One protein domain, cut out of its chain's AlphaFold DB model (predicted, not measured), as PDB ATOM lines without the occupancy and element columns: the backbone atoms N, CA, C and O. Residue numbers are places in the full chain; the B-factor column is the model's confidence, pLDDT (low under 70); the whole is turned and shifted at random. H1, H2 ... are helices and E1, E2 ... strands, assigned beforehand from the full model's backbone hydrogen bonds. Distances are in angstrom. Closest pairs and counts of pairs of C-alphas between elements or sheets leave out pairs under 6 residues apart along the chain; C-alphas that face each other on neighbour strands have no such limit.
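AT A GLANCE: This is residues 102 to 188 of the 865 residues of an uncharacterized protein of Hungateiclostridiaceae bacterium KB18 (UniProt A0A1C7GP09). A strongly twisted sheet of four strands makes a wall, with H1 crossing over one of its faces and the longest helix, H4, packed on H1 away from the sheet. The short helix H3 packs on H4, and the short helix H2 leads off from the edge strand E2 and packs on H1. The printed part has 87 residues, with four named helices and four named strands in the order H1 E1 E2 H2 H3 E3 E4 H4; the sheet runs E2 E1 E3 E4, antiparallel throughout, and the class is mixed, helices and strands. The whole is compact, with a radius of gyration of the C-alphas of 12.3 A and spans of 36 by 27 by 22 A.

HOW THE PARTS SIT: In the sheet, the inner strands E1, residues 118 to 124, and E3, residues 153 to 158, are antiparallel at 155 degrees, with N 155 and O 122 within hydrogen-bond range at 2.8 A. The edge strand E2, residues 130 to 132, forms a hairpin with E1, where N 131 and O 123 are 2.9 A apart. The other edge strand, E4, residues 163 to 166, forms a hairpin with E3, where N 166 and O 154 are 2.8 A apart. H1, residues 102 to 112, is on the sheet at a height of 10.1 A and lies over E1, running across the strands at 86 degrees on the local plane; its closest C-alpha pair with E1 is Cys 111 and Thr 119, 4.6 A. H4, residues 171 to 186, is not on the sheet; it touches H1 at a shallow tilt of 16 degrees, opposite ways, the closest C-alphas being those of Thr 102 and Ala 182, 6.1 A. H3, residues 143 to 148, touches H4 at a shallow tilt of 28 degrees, opposite ways, with the C-alphas of Phe 143 and Ser 179 closest at 5.2 A. H2, residues 133 to 137, only grazes the sheet and touches H1, the closest C-alphas being those of Lys 103 and Phe 137, 6.6 A. H2 and H3 are only just apart, at 8.5 A. E2, H2 with H3, and E3 form a split strand-helix-strand unit, two strands running the same way with E1 between them, and its crossover is right-handed. Every O i to N i+4 pair is within hydrogen-bond range in H1, H2 and H4; in H3 0 of 2 are, beside 2 of 3 O i to N i+3 pairs.

IN THESE COORDINATES: E1 spans 16.7 A from C-alpha 118 at (266.352, 222.413, 215.638), E3 15.2 A, E4 9.9 A and E2 6.4 A. H1 begins at C-alpha 102, (279.211, 233.734, 206.569), and spans 15.1 A; H2 spans 6.2 A and H3 9.8 A. H4 spans 21.6 A and ends at C-alpha 186, (281.240, 238.322, 202.443).

THE WHOLE: The C-alphas farthest apart are those of Tyr 127 and Val 188, 37.6 A. The printed part has no cut, and its seven links between named elements are tight. The mean pLDDT of the printed part is 84.7; residues 127, 139 to 140, 148 to 150 and 187 to 188 are under 70.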
ATOM      1  N   THR A 102     280.065 234.455 207.519       83.94
ATOM      2  CA  THR A 102     279.211 233.734 206.569       83.94
ATOM      3  C   THR A 102     278.810 232.362 207.118       83.94
ATOM      4  O   THR A 102     277.694 231.897 206.894       83.94
ATOM      5  N   LYS A 103     279.675 231.717 207.916       86.56
ATOM      6  CA  LYS A 103     279.332 230.462 208.611       86.56
ATOM      7  C   LYS A 103     278.233 230.640 209.663       86.56
ATOM      8  O   LYS A 103     277.352 229.790 209.745       86.56
ATOM      9  N   GLU A 104     278.268 231.722 210.439       88.88
ATOM     10  CA  GLU A 104     277.239 232.029 211.445       88.88
ATOM     11  C   GLU A 104     275.897 232.287 210.760       88.88
ATOM     12  O   GLU A 104     274.877 231.722 211.148       88.88
ATOM     13  N   LEU A 105     275.923 233.065 209.674       90.38
ATOM     14  CA  LEU A 105     274.754 233.348 208.854       90.38
ATOM     15  C   LEU A 105     274.149 232.063 208.260       90.38
ATOM     16  O   LEU A 105     272.941 231.851 208.338       90.38
ATOM     17  N   LYS A 106     274.978 231.168 207.716       90.81
ATOM     18  CA  LYS A 106     274.534 229.867 207.187       90.81
ATOM     19  C   LYS A 106     273.924 228.972 208.270       90.81
ATOM     20  O   LYS A 106     272.913 228.322 208.018       90.81
ATOM     21  N   ALA A 107     274.492 228.958 209.476       90.75
ATOM     22  CA  ALA A 107     273.925 228.218 210.601       90.75
ATOM     23  C   ALA A 107     272.563 228.790 211.033       90.75
ATOM     24  O   ALA A 107     271.607 228.034 211.202       90.75
ATOM     25  N   ALA A 108     272.450 230.118 211.137       91.56
ATOM     26  CA  ALA A 108     271.195 230.788 211.468       91.56
ATOM     27  C   ALA A 108     270.101 230.498 210.429       91.56
ATOM     28  O   ALA A 108     268.985 230.153 210.812       91.56
ATOM     29  N   PHE A 109     270.440 230.506 209.135       92.88
ATOM     30  CA  PHE A 109     269.522 230.115 208.063       92.88
ATOM     31  C   PHE A 109     268.966 228.700 208.276       92.88
ATOM     32  O   PHE A 109     267.752 228.504 208.244       92.88
ATOM     33  N   LEU A 110     269.837 227.719 208.540       93.00
ATOM     34  CA  LEU A 110     269.442 226.320 208.747       93.00
ATOM     35  C   LEU A 110     268.556 226.113 209.981       93.00
ATOM     36  O   LEU A 110     267.752 225.180 210.000       93.00
ATOM     37  N   CYS A 111     268.681 226.961 211.001       92.56
ATOM     38  CA  CYS A 111     267.802 226.947 212.168       92.56
ATOM     39  C   CYS A 111     266.468 227.649 211.881       92.56
ATOM     40  O   CYS A 111     265.400 227.116 212.199       92.56
ATOM     41  N   GLU A 112     266.505 228.817 211.241       92.56
ATOM     42  CA  GLU A 112     265.333 229.660 211.005       92.56
ATOM     43  C   GLU A 112     264.329 229.006 210.051       92.56
ATOM     44  O   GLU A 112     263.128 229.020 210.327       92.56
ATOM     45  N   ILE A 113     264.797 228.301 209.015       91.25
ATOM     46  CA  ILE A 113     263.913 227.535 208.116       91.25
ATOM     47  C   ILE A 113     263.196 226.366 208.812       91.25
ATOM     48  O   ILE A 113     262.276 225.784 208.247       91.25
ATOM     49  N   THR A 114     263.584 225.999 210.035       91.19
ATOM     50  CA  THR A 114     262.867 224.996 210.847       91.19
ATOM     51  C   THR A 114     261.952 225.625 211.901       91.19
ATOM     52  O   THR A 114     261.343 224.914 212.706       91.19
ATOM     53  N   GLY A 115     261.863 226.960 211.932       89.38
ATOM     54  CA  GLY A 115     261.192 227.703 212.995       89.38
ATOM     55  C   GLY A 115     261.895 227.558 214.345       89.38
ATOM     56  O   GLY A 115     261.217 227.497 215.368       89.38
ATOM     57  N   TRP A 116     263.230 227.442 214.344       89.94
ATOM     58  CA  TRP A 116     264.070 227.320 215.546       89.94
ATOM     59  C   TRP A 116     263.788 226.089 216.424       89.94
ATOM     60  O   TRP A 116     264.171 226.045 217.591       89.94
ATOM     61  N   LYS A 117     263.147 225.051 215.873       89.75
ATOM     62  CA  LYS A 117     262.884 223.785 216.586       89.75
ATOM     63  C   LYS A 117     264.078 222.821 216.555       89.75
ATOM     64  O   LYS A 117     264.045 221.773 217.202       89.75
ATOM     65  N   GLY A 118     265.105 223.153 215.779       90.62
ATOM     66  CA  GLY A 118     266.352 222.413 215.638       90.62
ATOM     67  C   GLY A 118     267.156 222.937 214.450       90.62
ATOM     68  O   GLY A 118     267.017 224.099 214.081       90.62
ATOM     69  N   THR A 119     268.000 222.099 213.852       92.88
ATOM     70  CA  THR A 119     268.845 222.487 212.708       92.88
ATOM     71  C   THR A 119     268.518 221.635 211.488       92.88
ATOM     72  O   THR A 119     268.513 220.403 211.565       92.88
ATOM     73  N   ALA A 120     268.249 222.272 210.346       93.00
ATOM     74  CA  ALA A 120     268.095 221.566 209.081       93.00
ATOM     75  C   ALA A 120     269.431 220.943 208.649       93.00
ATOM     76  O   ALA A 120     270.442 221.635 208.551       93.00
ATOM     77  N   TYR A 121     269.432 219.644 208.346       92.31
ATOM     78  CA  TYR A 121     270.600 218.966 207.769       92.31
ATOM     79  C   TYR A 121     270.412 218.634 206.284       92.31
ATOM     80  O   TYR A 121     271.389 218.350 205.591       92.31
ATOM     81  N   CYS A 122     269.171 218.668 205.781       92.00
ATOM     82  CA  CYS A 122     268.860 218.449 204.371       92.00
ATOM     83  C   CYS A 122     267.579 219.186 203.951       92.00
ATOM     84  O   CYS A 122     266.550 219.110 204.626       92.00
ATOM     85  N   ILE A 123     267.641 219.856 202.802       90.69
ATOM     86  CA  ILE A 123     266.522 220.516 202.125       90.69
ATOM     87  C   ILE A 123     266.214 219.717 200.856       90.69
ATOM     88  O   ILE A 123     267.089 219.547 200.008       90.69
ATOM     89  N   ARG A 124     264.985 219.212 200.719       87.00
ATOM     90  CA  ARG A 124     264.552 218.421 199.556       87.00
ATOM     91  C   ARG A 124     263.854 219.328 198.556       87.00
ATOM     92  O   ARG A 124     262.795 219.873 198.868       87.00
ATOM     93  N   LEU A 125     264.449 219.497 197.381       80.81
ATOM     94  CA  LEU A 125     263.968 220.434 196.362       80.81
ATOM     95  C   LEU A 125     263.069 219.767 195.315       80.81
ATOM     96  O   LEU A 125     262.244 220.435 194.717       80.81
ATOM     97  N   ASP A 126     263.237 218.471 195.059       74.94
ATOM     98  CA  ASP A 126     262.362 217.663 194.199       74.94
ATOM     99  C   ASP A 126     262.536 216.168 194.548       74.94
ATOM    100  O   ASP A 126     263.237 215.831 195.501       74.94
ATOM    101  N   TYR A 127     261.902 215.249 193.807       67.81
ATOM    102  CA  TYR A 127     262.006 213.798 194.054       67.81
ATOM    103  C   TYR A 127     263.425 213.218 193.881       67.81
ATOM    104  O   TYR A 127     263.654 212.068 194.254       67.81
ATOM    105  N   SER A 128     264.359 213.976 193.300       73.38
ATOM    106  CA  SER A 128     265.704 213.516 192.926       73.38
ATOM    107  C   SER A 128     266.850 214.391 193.446       73.38
ATOM    108  O   SER A 128     268.003 213.971 193.362       73.38
ATOM    109  N   THR A 129     266.554 215.578 193.984       81.75
ATOM    110  CA  THR A 129     267.554 216.576 194.376       81.75
ATOM    111  C   THR A 129     267.409 216.961 195.845       81.75
ATOM    112  O   THR A 129     266.453 217.641 196.234       81.75
ATOM    113  N   ASP A 130     268.426 216.608 196.627       87.94
ATOM    114  CA  ASP A 130     268.600 217.011 198.020       87.94
ATOM    115  C   ASP A 130     269.804 217.958 198.116       87.94
ATOM    116  O   ASP A 130     270.832 217.697 197.497       87.94
ATOM    117  N   VAL A 131     269.684 219.027 198.906       89.12
ATOM    118  CA  VAL A 131     270.810 219.889 199.293       89.12
ATOM    119  C   VAL A 131     271.109 219.661 200.764       89.12
ATOM    120  O   VAL A 131     270.237 219.846 201.621       89.12
ATOM    121  N   TYR A 132     272.334 219.251 201.070       91.25
ATOM    122  CA  TYR A 132     272.772 218.985 202.435       91.25
ATOM    123  C   TYR A 132     273.375 220.227 203.096       91.25
ATOM    124  O   TYR A 132     273.949 221.099 202.443       91.25
ATOM    125  N   ALA A 133     273.300 220.291 204.429       89.94
ATOM    126  CA  ALA A 133     273.915 221.376 205.197       89.94
ATOM    127  C   ALA A 133     275.422 221.512 204.913       89.94
ATOM    128  O   ALA A 133     275.934 222.626 204.852       89.94
ATOM    129  N   SER A 134     276.125 220.400 204.674       88.75
ATOM    130  CA  SER A 134     277.539 220.408 204.282       88.75
ATOM    131  C   SER A 134     277.793 221.210 203.006       88.75
ATOM    132  O   SER A 134     278.767 221.951 202.959       88.75
ATOM    133  N   GLU A 135     276.911 221.123 202.008       88.19
ATOM    134  CA  GLU A 135     277.006 221.903 200.766       88.19
ATOM    135  C   GLU A 135     276.758 223.389 201.030       88.19
ATOM    136  O   GLU A 135     277.503 224.239 200.548       88.19
ATOM    137  N   ILE A 136     275.785 223.711 201.883       87.94
ATOM    138  CA  ILE A 136     275.503 225.096 202.282       87.94
ATOM    139  C   ILE A 136     276.716 225.699 203.001       87.94
ATOM    140  O   ILE A 136     277.081 226.845 202.748       87.94
ATOM    141  N   PHE A 137     277.413 224.926 203.840       86.69
ATOM    142  CA  PHE A 137     278.630 225.371 204.523       86.69
ATOM    143  C   PHE A 137     279.863 225.516 203.614       86.69
ATOM    144  O   PHE A 137     280.822 226.175 204.025       86.69
ATOM    145  N   THR A 138     279.858 224.983 202.386       75.38
ATOM    146  CA  THR A 138     280.985 225.143 201.448       75.38
ATOM    147  C   THR A 138     280.982 226.509 200.755       75.38
ATOM    148  O   THR A 138     279.933 226.991 200.342       75.38
ATOM    149  N   GLY A 139     282.165 227.133 200.642       66.75
ATOM    150  CA  GLY A 139     282.458 228.299 199.786       66.75
ATOM    151  C   GLY A 139     281.447 229.458 199.795       66.75
ATOM    152  O   GLY A 139     280.724 229.668 200.771       66.75
ATOM    153  N   ALA A 140     281.417 230.212 198.690       69.12
ATOM    154  CA  ALA A 140     280.355 231.168 198.379       69.12
ATOM    155  C   ALA A 140     279.118 230.375 197.925       69.12
ATOM    156  O   ALA A 140     279.111 229.799 196.835       69.12
ATOM    157  N   PHE A 141     278.112 230.272 198.795       82.88
ATOM    158  CA  PHE A 141     276.877 229.533 198.522       82.88
ATOM    159  C   PHE A 141     275.772 230.520 198.148       82.88
ATOM    160  O   PHE A 141     275.447 231.407 198.933       82.88
ATOM    161  N   ASP A 142     275.173 230.347 196.970       84.75
ATOM    162  CA  ASP A 142     274.080 231.200 196.502       84.75
ATOM    163  C   ASP A 142     272.743 230.756 197.117       84.75
ATOM    164  O   ASP A 142     272.138 229.772 196.683       84.75
ATOM    165  N   PHE A 143     272.246 231.508 198.102       86.38
ATOM    166  CA  PHE A 143     270.942 231.259 198.726       86.38
ATOM    167  C   PHE A 143     269.775 231.353 197.725       86.38
ATOM    168  O   PHE A 143     268.766 230.666 197.896       86.38
ATOM    169  N   LEU A 144     269.898 232.136 196.645       84.75
ATOM    170  CA  LEU A 144     268.865 232.237 195.607       84.75
ATOM    171  C   LEU A 144     268.800 230.994 194.713       84.75
ATOM    172  O   LEU A 144     267.794 230.791 194.029       84.75
ATOM    173  N   SER A 145     269.810 230.122 194.739       81.94
ATOM    174  CA  SER A 145     269.732 228.818 194.071       81.94
ATOM    175  C   SER A 145     268.618 227.938 194.661       81.94
ATOM    176  O   SER A 145     267.969 227.193 193.923       81.94
ATOM    177  N   LEU A 146     268.321 228.095 195.958       81.31
ATOM    178  CA  LEU A 146     267.245 227.392 196.668       81.31
ATOM    179  C   LEU A 146     265.861 228.002 196.391       81.31
ATOM    180  O   LEU A 146     264.856 227.300 196.423       81.31
ATOM    181  N   ALA A 147     265.808 229.297 196.065       70.62
ATOM    182  CA  ALA A 147     264.579 230.047 195.788       70.62
ATOM    183  C   ALA A 147     263.875 229.645 194.476       70.62
ATOM    184  O   ALA A 147     262.715 229.990 194.262       70.62
ATOM    185  N   ARG A 148     264.572 228.949 193.569       62.81
ATOM    186  CA  ARG A 148     264.079 228.630 192.216       62.81
ATOM    187  C   ARG A 148     263.308 227.307 192.115       62.81
ATOM    188  O   ARG A 148     262.902 226.949 191.012       62.81
ATOM    189  N   LYS A 149     263.131 226.569 193.217       65.25
ATOM    190  CA  LYS A 149     262.496 225.240 193.233       65.25
ATOM    191  C   LYS A 149     261.396 225.160 194.299       65.25
ATOM    192  O   LYS A 149     261.554 225.715 195.382       65.25
ATOM    193  N   GLU A 150     260.296 224.465 194.003       64.81
ATOM    194  CA  GLU A 150     259.266 224.148 195.005       64.81
ATOM    195  C   GLU A 150     259.821 223.137 196.007       64.81
ATOM    196  O   GLU A 150     260.189 222.029 195.638       64.81
ATOM    197  N   ILE A 151     259.895 223.498 197.284       73.19
ATOM    198  CA  ILE A 151     260.468 222.614 198.302       73.19
ATOM    199  C   ILE A 151     259.497 221.488 198.619       73.19
ATOM    200  O   ILE A 151     258.358 221.718 199.019       73.19
ATOM    201  N   TYR A 152     259.993 220.260 198.537       75.88
ATOM    202  CA  TYR A 152     259.240 219.064 198.890       75.88
ATOM    203  C   TYR A 152     259.247 218.788 200.403       75.88
ATOM    204  O   TYR A 152     258.308 218.208 200.950       75.88
ATOM    205  N   GLY A 153     260.304 219.197 201.112       84.06
ATOM    206  CA  GLY A 153     260.337 219.186 202.577       84.06
ATOM    207  C   GLY A 153     261.727 219.389 203.173       84.06
ATOM    208  O   GLY A 153     262.742 219.182 202.510       84.06
ATOM    209  N   ILE A 154     261.786 219.740 204.457       89.69
ATOM    210  CA  ILE A 154     263.038 219.982 205.185       89.69
ATOM    211  C   ILE A 154     263.233 218.862 206.211       89.69
ATOM    212  O   ILE A 154     262.319 218.551 206.973       89.69
ATOM    213  N   ARG A 155     264.410 218.227 206.232       91.81
ATOM    214  CA  ARG A 155     264.807 217.285 207.290       91.81
ATOM    215  C   ARG A 155     265.679 218.008 208.306       91.81
ATOM    216  O   ARG A 155     266.665 218.651 207.944       91.81
ATOM    217  N   MET A 156     265.313 217.882 209.574       92.81
ATOM    218  CA  MET A 156     265.978 218.543 210.689       92.81
ATOM    219  C   MET A 156     266.313 217.554 211.800       92.81
ATOM    220  O   MET A 156     265.633 216.541 211.972       92.81
ATOM    221  N   MET A 157     267.338 217.891 212.570       92.56
ATOM    222  CA  MET A 157     267.593 217.292 213.872       92.56
ATOM    223  C   MET A 157     267.020 218.233 214.931       92.56
ATOM    224  O   MET A 157     267.384 219.410 214.957       92.56
ATOM    225  N   ASP A 158     266.075 217.748 215.739       90.38
ATOM    226  CA  ASP A 158     265.537 218.524 216.859       90.38
ATOM    227  C   ASP A 158     266.566 218.661 217.993       90.38
ATOM    228  O   ASP A 158     267.601 217.992 218.005       90.38
ATOM    229  N   LEU A 159     266.292 219.543 218.956       85.88
ATOM    230  CA  LEU A 159     267.200 219.810 220.082       85.88
ATOM    231  C   LEU A 159     267.448 218.585 220.988       85.88
ATOM    232  O   LEU A 159     268.390 218.593 221.772       85.88
ATOM    233  N   ASN A 160     266.636 217.530 220.862       90.19
ATOM    234  CA  ASN A 160     266.794 216.266 221.585       90.19
ATOM    235  C   ASN A 160     267.528 215.201 220.746       90.19
ATOM    236  O   ASN A 160     267.562 214.034 221.134       90.19
ATOM    237  N   GLY A 161     268.072 215.574 219.582       85.88
ATOM    238  CA  GLY A 161     268.821 214.685 218.696       85.88
ATOM    239  C   GLY A 161     267.959 213.781 217.811       85.88
ATOM    240  O   GLY A 161     268.493 212.874 217.172       85.88
ATOM    241  N   ASN A 162     266.638 213.993 217.735       90.75
ATOM    242  CA  ASN A 162     265.766 213.165 216.899       90.75
ATOM    243  C   ASN A 162     265.602 213.748 215.496       90.75
ATOM    244  O   ASN A 162     265.436 214.955 215.309       90.75
ATOM    245  N   ASN A 163     265.534 212.864 214.501       91.44
ATOM    246  CA  ASN A 163     265.216 213.252 213.132       91.44
ATOM    247  C   ASN A 163     263.723 213.577 212.990       91.44
ATOM    248  O   ASN A 163     262.854 212.750 213.284       91.44
ATOM    249  N   ARG A 164     263.422 214.777 212.492       89.44
ATOM    250  CA  ARG A 164     262.065 215.279 212.240       89.44
ATOM    251  C   ARG A 164     261.971 215.892 210.842       89.44
ATOM    252  O   ARG A 164     262.973 216.288 210.248       89.44
ATOM    253  N   ASN A 165     260.748 215.992 210.329       89.88
ATOM    254  CA  ASN A 165     260.455 216.813 209.157       89.88
ATOM    255  C   ASN A 165     259.969 218.193 209.614       89.88
ATOM    256  O   ASN A 165     259.170 218.284 210.546       89.88
ATOM    257  N   ALA A 166     260.423 219.235 208.926       86.94
ATOM    258  CA  ALA A 166     259.958 220.605 209.063       86.94
ATOM    259  C   ALA A 166     259.363 221.110 207.743       86.94
ATOM    260  O   ALA A 166     259.709 220.639 206.655       86.94
ATOM    261  N   SER A 167     258.481 222.097 207.865       84.81
ATOM    262  CA  SER A 167     257.980 222.925 206.772       84.81
ATOM    263  C   SER A 167     258.336 224.384 207.052       84.81
ATOM    264  O   SER A 167     258.422 224.792 208.210       84.81
ATOM    265  N   CYS A 168     258.550 225.157 205.992       85.00
ATOM    266  CA  CYS A 168     258.858 226.579 206.070       85.00
ATOM    267  C   CYS A 168     258.000 227.329 205.056       85.00
ATOM    268  O   CYS A 168     258.259 227.253 203.856       85.00
ATOM    269  N   ASP A 169     256.991 228.048 205.539       82.69
ATOM    270  CA  ASP A 169     256.035 228.734 204.665       82.69
ATOM    271  C   ASP A 169     256.669 229.970 203.991       82.69
ATOM    272  O   ASP A 169     256.388 230.261 202.831       82.69
ATOM    273  N   ASN A 170     257.616 230.635 204.668       85.38
ATOM    274  CA  ASN A 170     258.305 231.841 204.179       85.38
ATOM    275  C   ASN A 170     259.697 231.550 203.588       85.38
ATOM    276  O   ASN A 170     260.565 232.421 203.558       85.38
ATOM    277  N   PHE A 171     259.954 230.327 203.120       87.31
ATOM    278  CA  PHE A 171     261.304 229.930 202.704       87.31
ATOM    279  C   PHE A 171     261.906 230.825 201.613       87.31
ATOM    280  O   PHE A 171     263.091 231.157 201.659       87.31
ATOM    281  N   LEU A 172     261.089 231.237 200.638       84.88
ATOM    282  CA  LEU A 172     261.525 232.110 199.550       84.88
ATOM    283  C   LEU A 172     262.004 233.472 200.073       84.88
ATOM    284  O   LEU A 172     263.040 233.979 199.641       84.88
ATOM    285  N   GLU A 173     261.261 234.042 201.020       86.38
ATOM    286  CA  GLU A 173     261.592 235.309 201.671       86.38
ATOM    287  C   GLU A 173     262.890 235.181 202.480       86.38
ATOM    288  O   GLU A 173     263.789 236.013 202.341       86.38
ATOM    289  N   LEU A 174     263.048 234.087 203.234       88.62
ATOM    290  CA  LEU A 174     264.273 233.805 203.984       88.62
ATOM    291  C   LEU A 174     265.489 233.663 203.064       88.62
ATOM    292  O   LEU A 174     266.525 234.258 203.346       88.62
ATOM    293  N   CYS A 175     265.375 232.974 201.924       88.44
ATOM    294  CA  CYS A 175     266.473 232.892 200.955       88.44
ATOM    295  C   CYS A 175     266.910 234.280 200.463       88.44
ATOM    296  O   CYS A 175     268.104 234.551 200.359       88.44
ATOM    297  N   GLN A 176     265.965 235.191 200.205       87.88
ATOM    298  CA  GLN A 176     266.270 236.558 199.764       87.88
ATOM    299  C   GLN A 176     266.882 237.428 200.870       87.88
ATOM    300  O   GLN A 176     267.737 238.273 200.589       87.88
ATOM    301  N   ILE A 177     266.433 237.268 202.118       87.12
ATOM    302  CA  ILE A 177     267.003 237.966 203.278       87.12
ATOM    303  C   ILE A 177     268.444 237.501 203.490       87.12
ATOM    304  O   ILE A 177     269.358 238.323 203.537       87.12
ATOM    305  N   TYR A 178     268.654 236.188 203.558       89.19
ATOM    306  CA  TYR A 178     269.964 235.604 203.814       89.19
ATOM    307  C   TYR A 178     270.937 235.811 202.652       89.19
ATOM    308  O   TYR A 178     272.104 236.067 202.919       89.19
ATOM    309  N   SER A 179     270.479 235.851 201.395       87.12
ATOM    310  CA  SER A 179     271.322 236.253 200.256       87.12
ATOM    311  C   SER A 179     271.854 237.680 200.413       87.12
ATOM    312  O   SER A 179     273.057 237.903 200.328       87.12
ATOM    313  N   ARG A 180     270.980 238.651 200.719       83.81
ATOM    314  CA  ARG A 180     271.382 240.058 200.919       83.81
ATOM    315  C   ARG A 180     272.284 240.249 202.137       83.81
ATOM    316  O   ARG A 180     273.109 241.158 202.165       83.81
ATOM    317  N   ARG A 181     272.100 239.445 203.186       86.19
ATOM    318  CA  ARG A 181     272.986 239.436 204.362       86.19
ATOM    319  C   ARG A 181     274.337 238.802 204.031       86.19
ATOM    320  O   ARG A 181     275.358 239.359 204.410       86.19
ATOM    321  N   ALA A 182     274.349 237.704 203.280       83.62
ATOM    322  CA  ALA A 182     275.568 237.009 202.876       83.62
ATOM    323  C   ALA A 182     276.438 237.884 201.978       83.62
ATOM    324  O   ALA A 182     277.610 238.049 202.284       83.62
ATOM    325  N   GLU A 183     275.859 238.532 200.962       78.56
ATOM    326  CA  GLU A 183     276.584 239.488 200.112       78.56
ATOM    327  C   GLU A 183     277.257 240.589 200.945       78.56
ATOM    328  O   GLU A 183     278.416 240.917 200.714       78.56
ATOM    329  N   ARG A 184     276.570 241.127 201.962       77.62
ATOM    330  CA  ARG A 184     277.131 242.155 202.855       77.62
ATOM    331  C   ARG A 184     278.244 241.620 203.758       77.62
ATOM    332  O   ARG A 184     279.266 242.283 203.904       77.62
ATOM    333  N   ILE A 185     278.069 240.440 204.350       78.44
ATOM    334  CA  ILE A 185     279.061 239.835 205.253       78.44
ATOM    335  C   ILE A 185     280.299 239.366 204.480       78.44
ATOM    336  O   ILE A 185     281.417 239.632 204.914       78.44
ATOM    337  N   GLU A 186     280.131 238.747 203.308       75.38
ATOM    338  CA  GLU A 186     281.240 238.322 202.443       75.38
ATOM    339  C   GLU A 186     282.127 239.509 202.027       75.38
ATOM    340  O   GLU A 186     283.346 239.363 201.926       75.38
ATOM    341  N   LEU A 187     281.551 240.709 201.872       65.06
ATOM    342  CA  LEU A 187     282.297 241.943 201.581       65.06
ATOM    343  C   LEU A 187     283.201 242.409 202.739       65.06
ATOM    344  O   LEU A 187     284.155 243.153 202.500       65.06
ATOM    345  N   VAL A 188     282.935 241.983 203.978       66.62
ATOM    346  CA  VAL A 188     283.681 242.390 205.184       66.62
ATOM    347  C   VAL A 188     284.349 241.226 205.925       66.62
ATOM    348  O   VAL A 188     284.960 241.434 206.978       66.62
TER     349      VAL A 188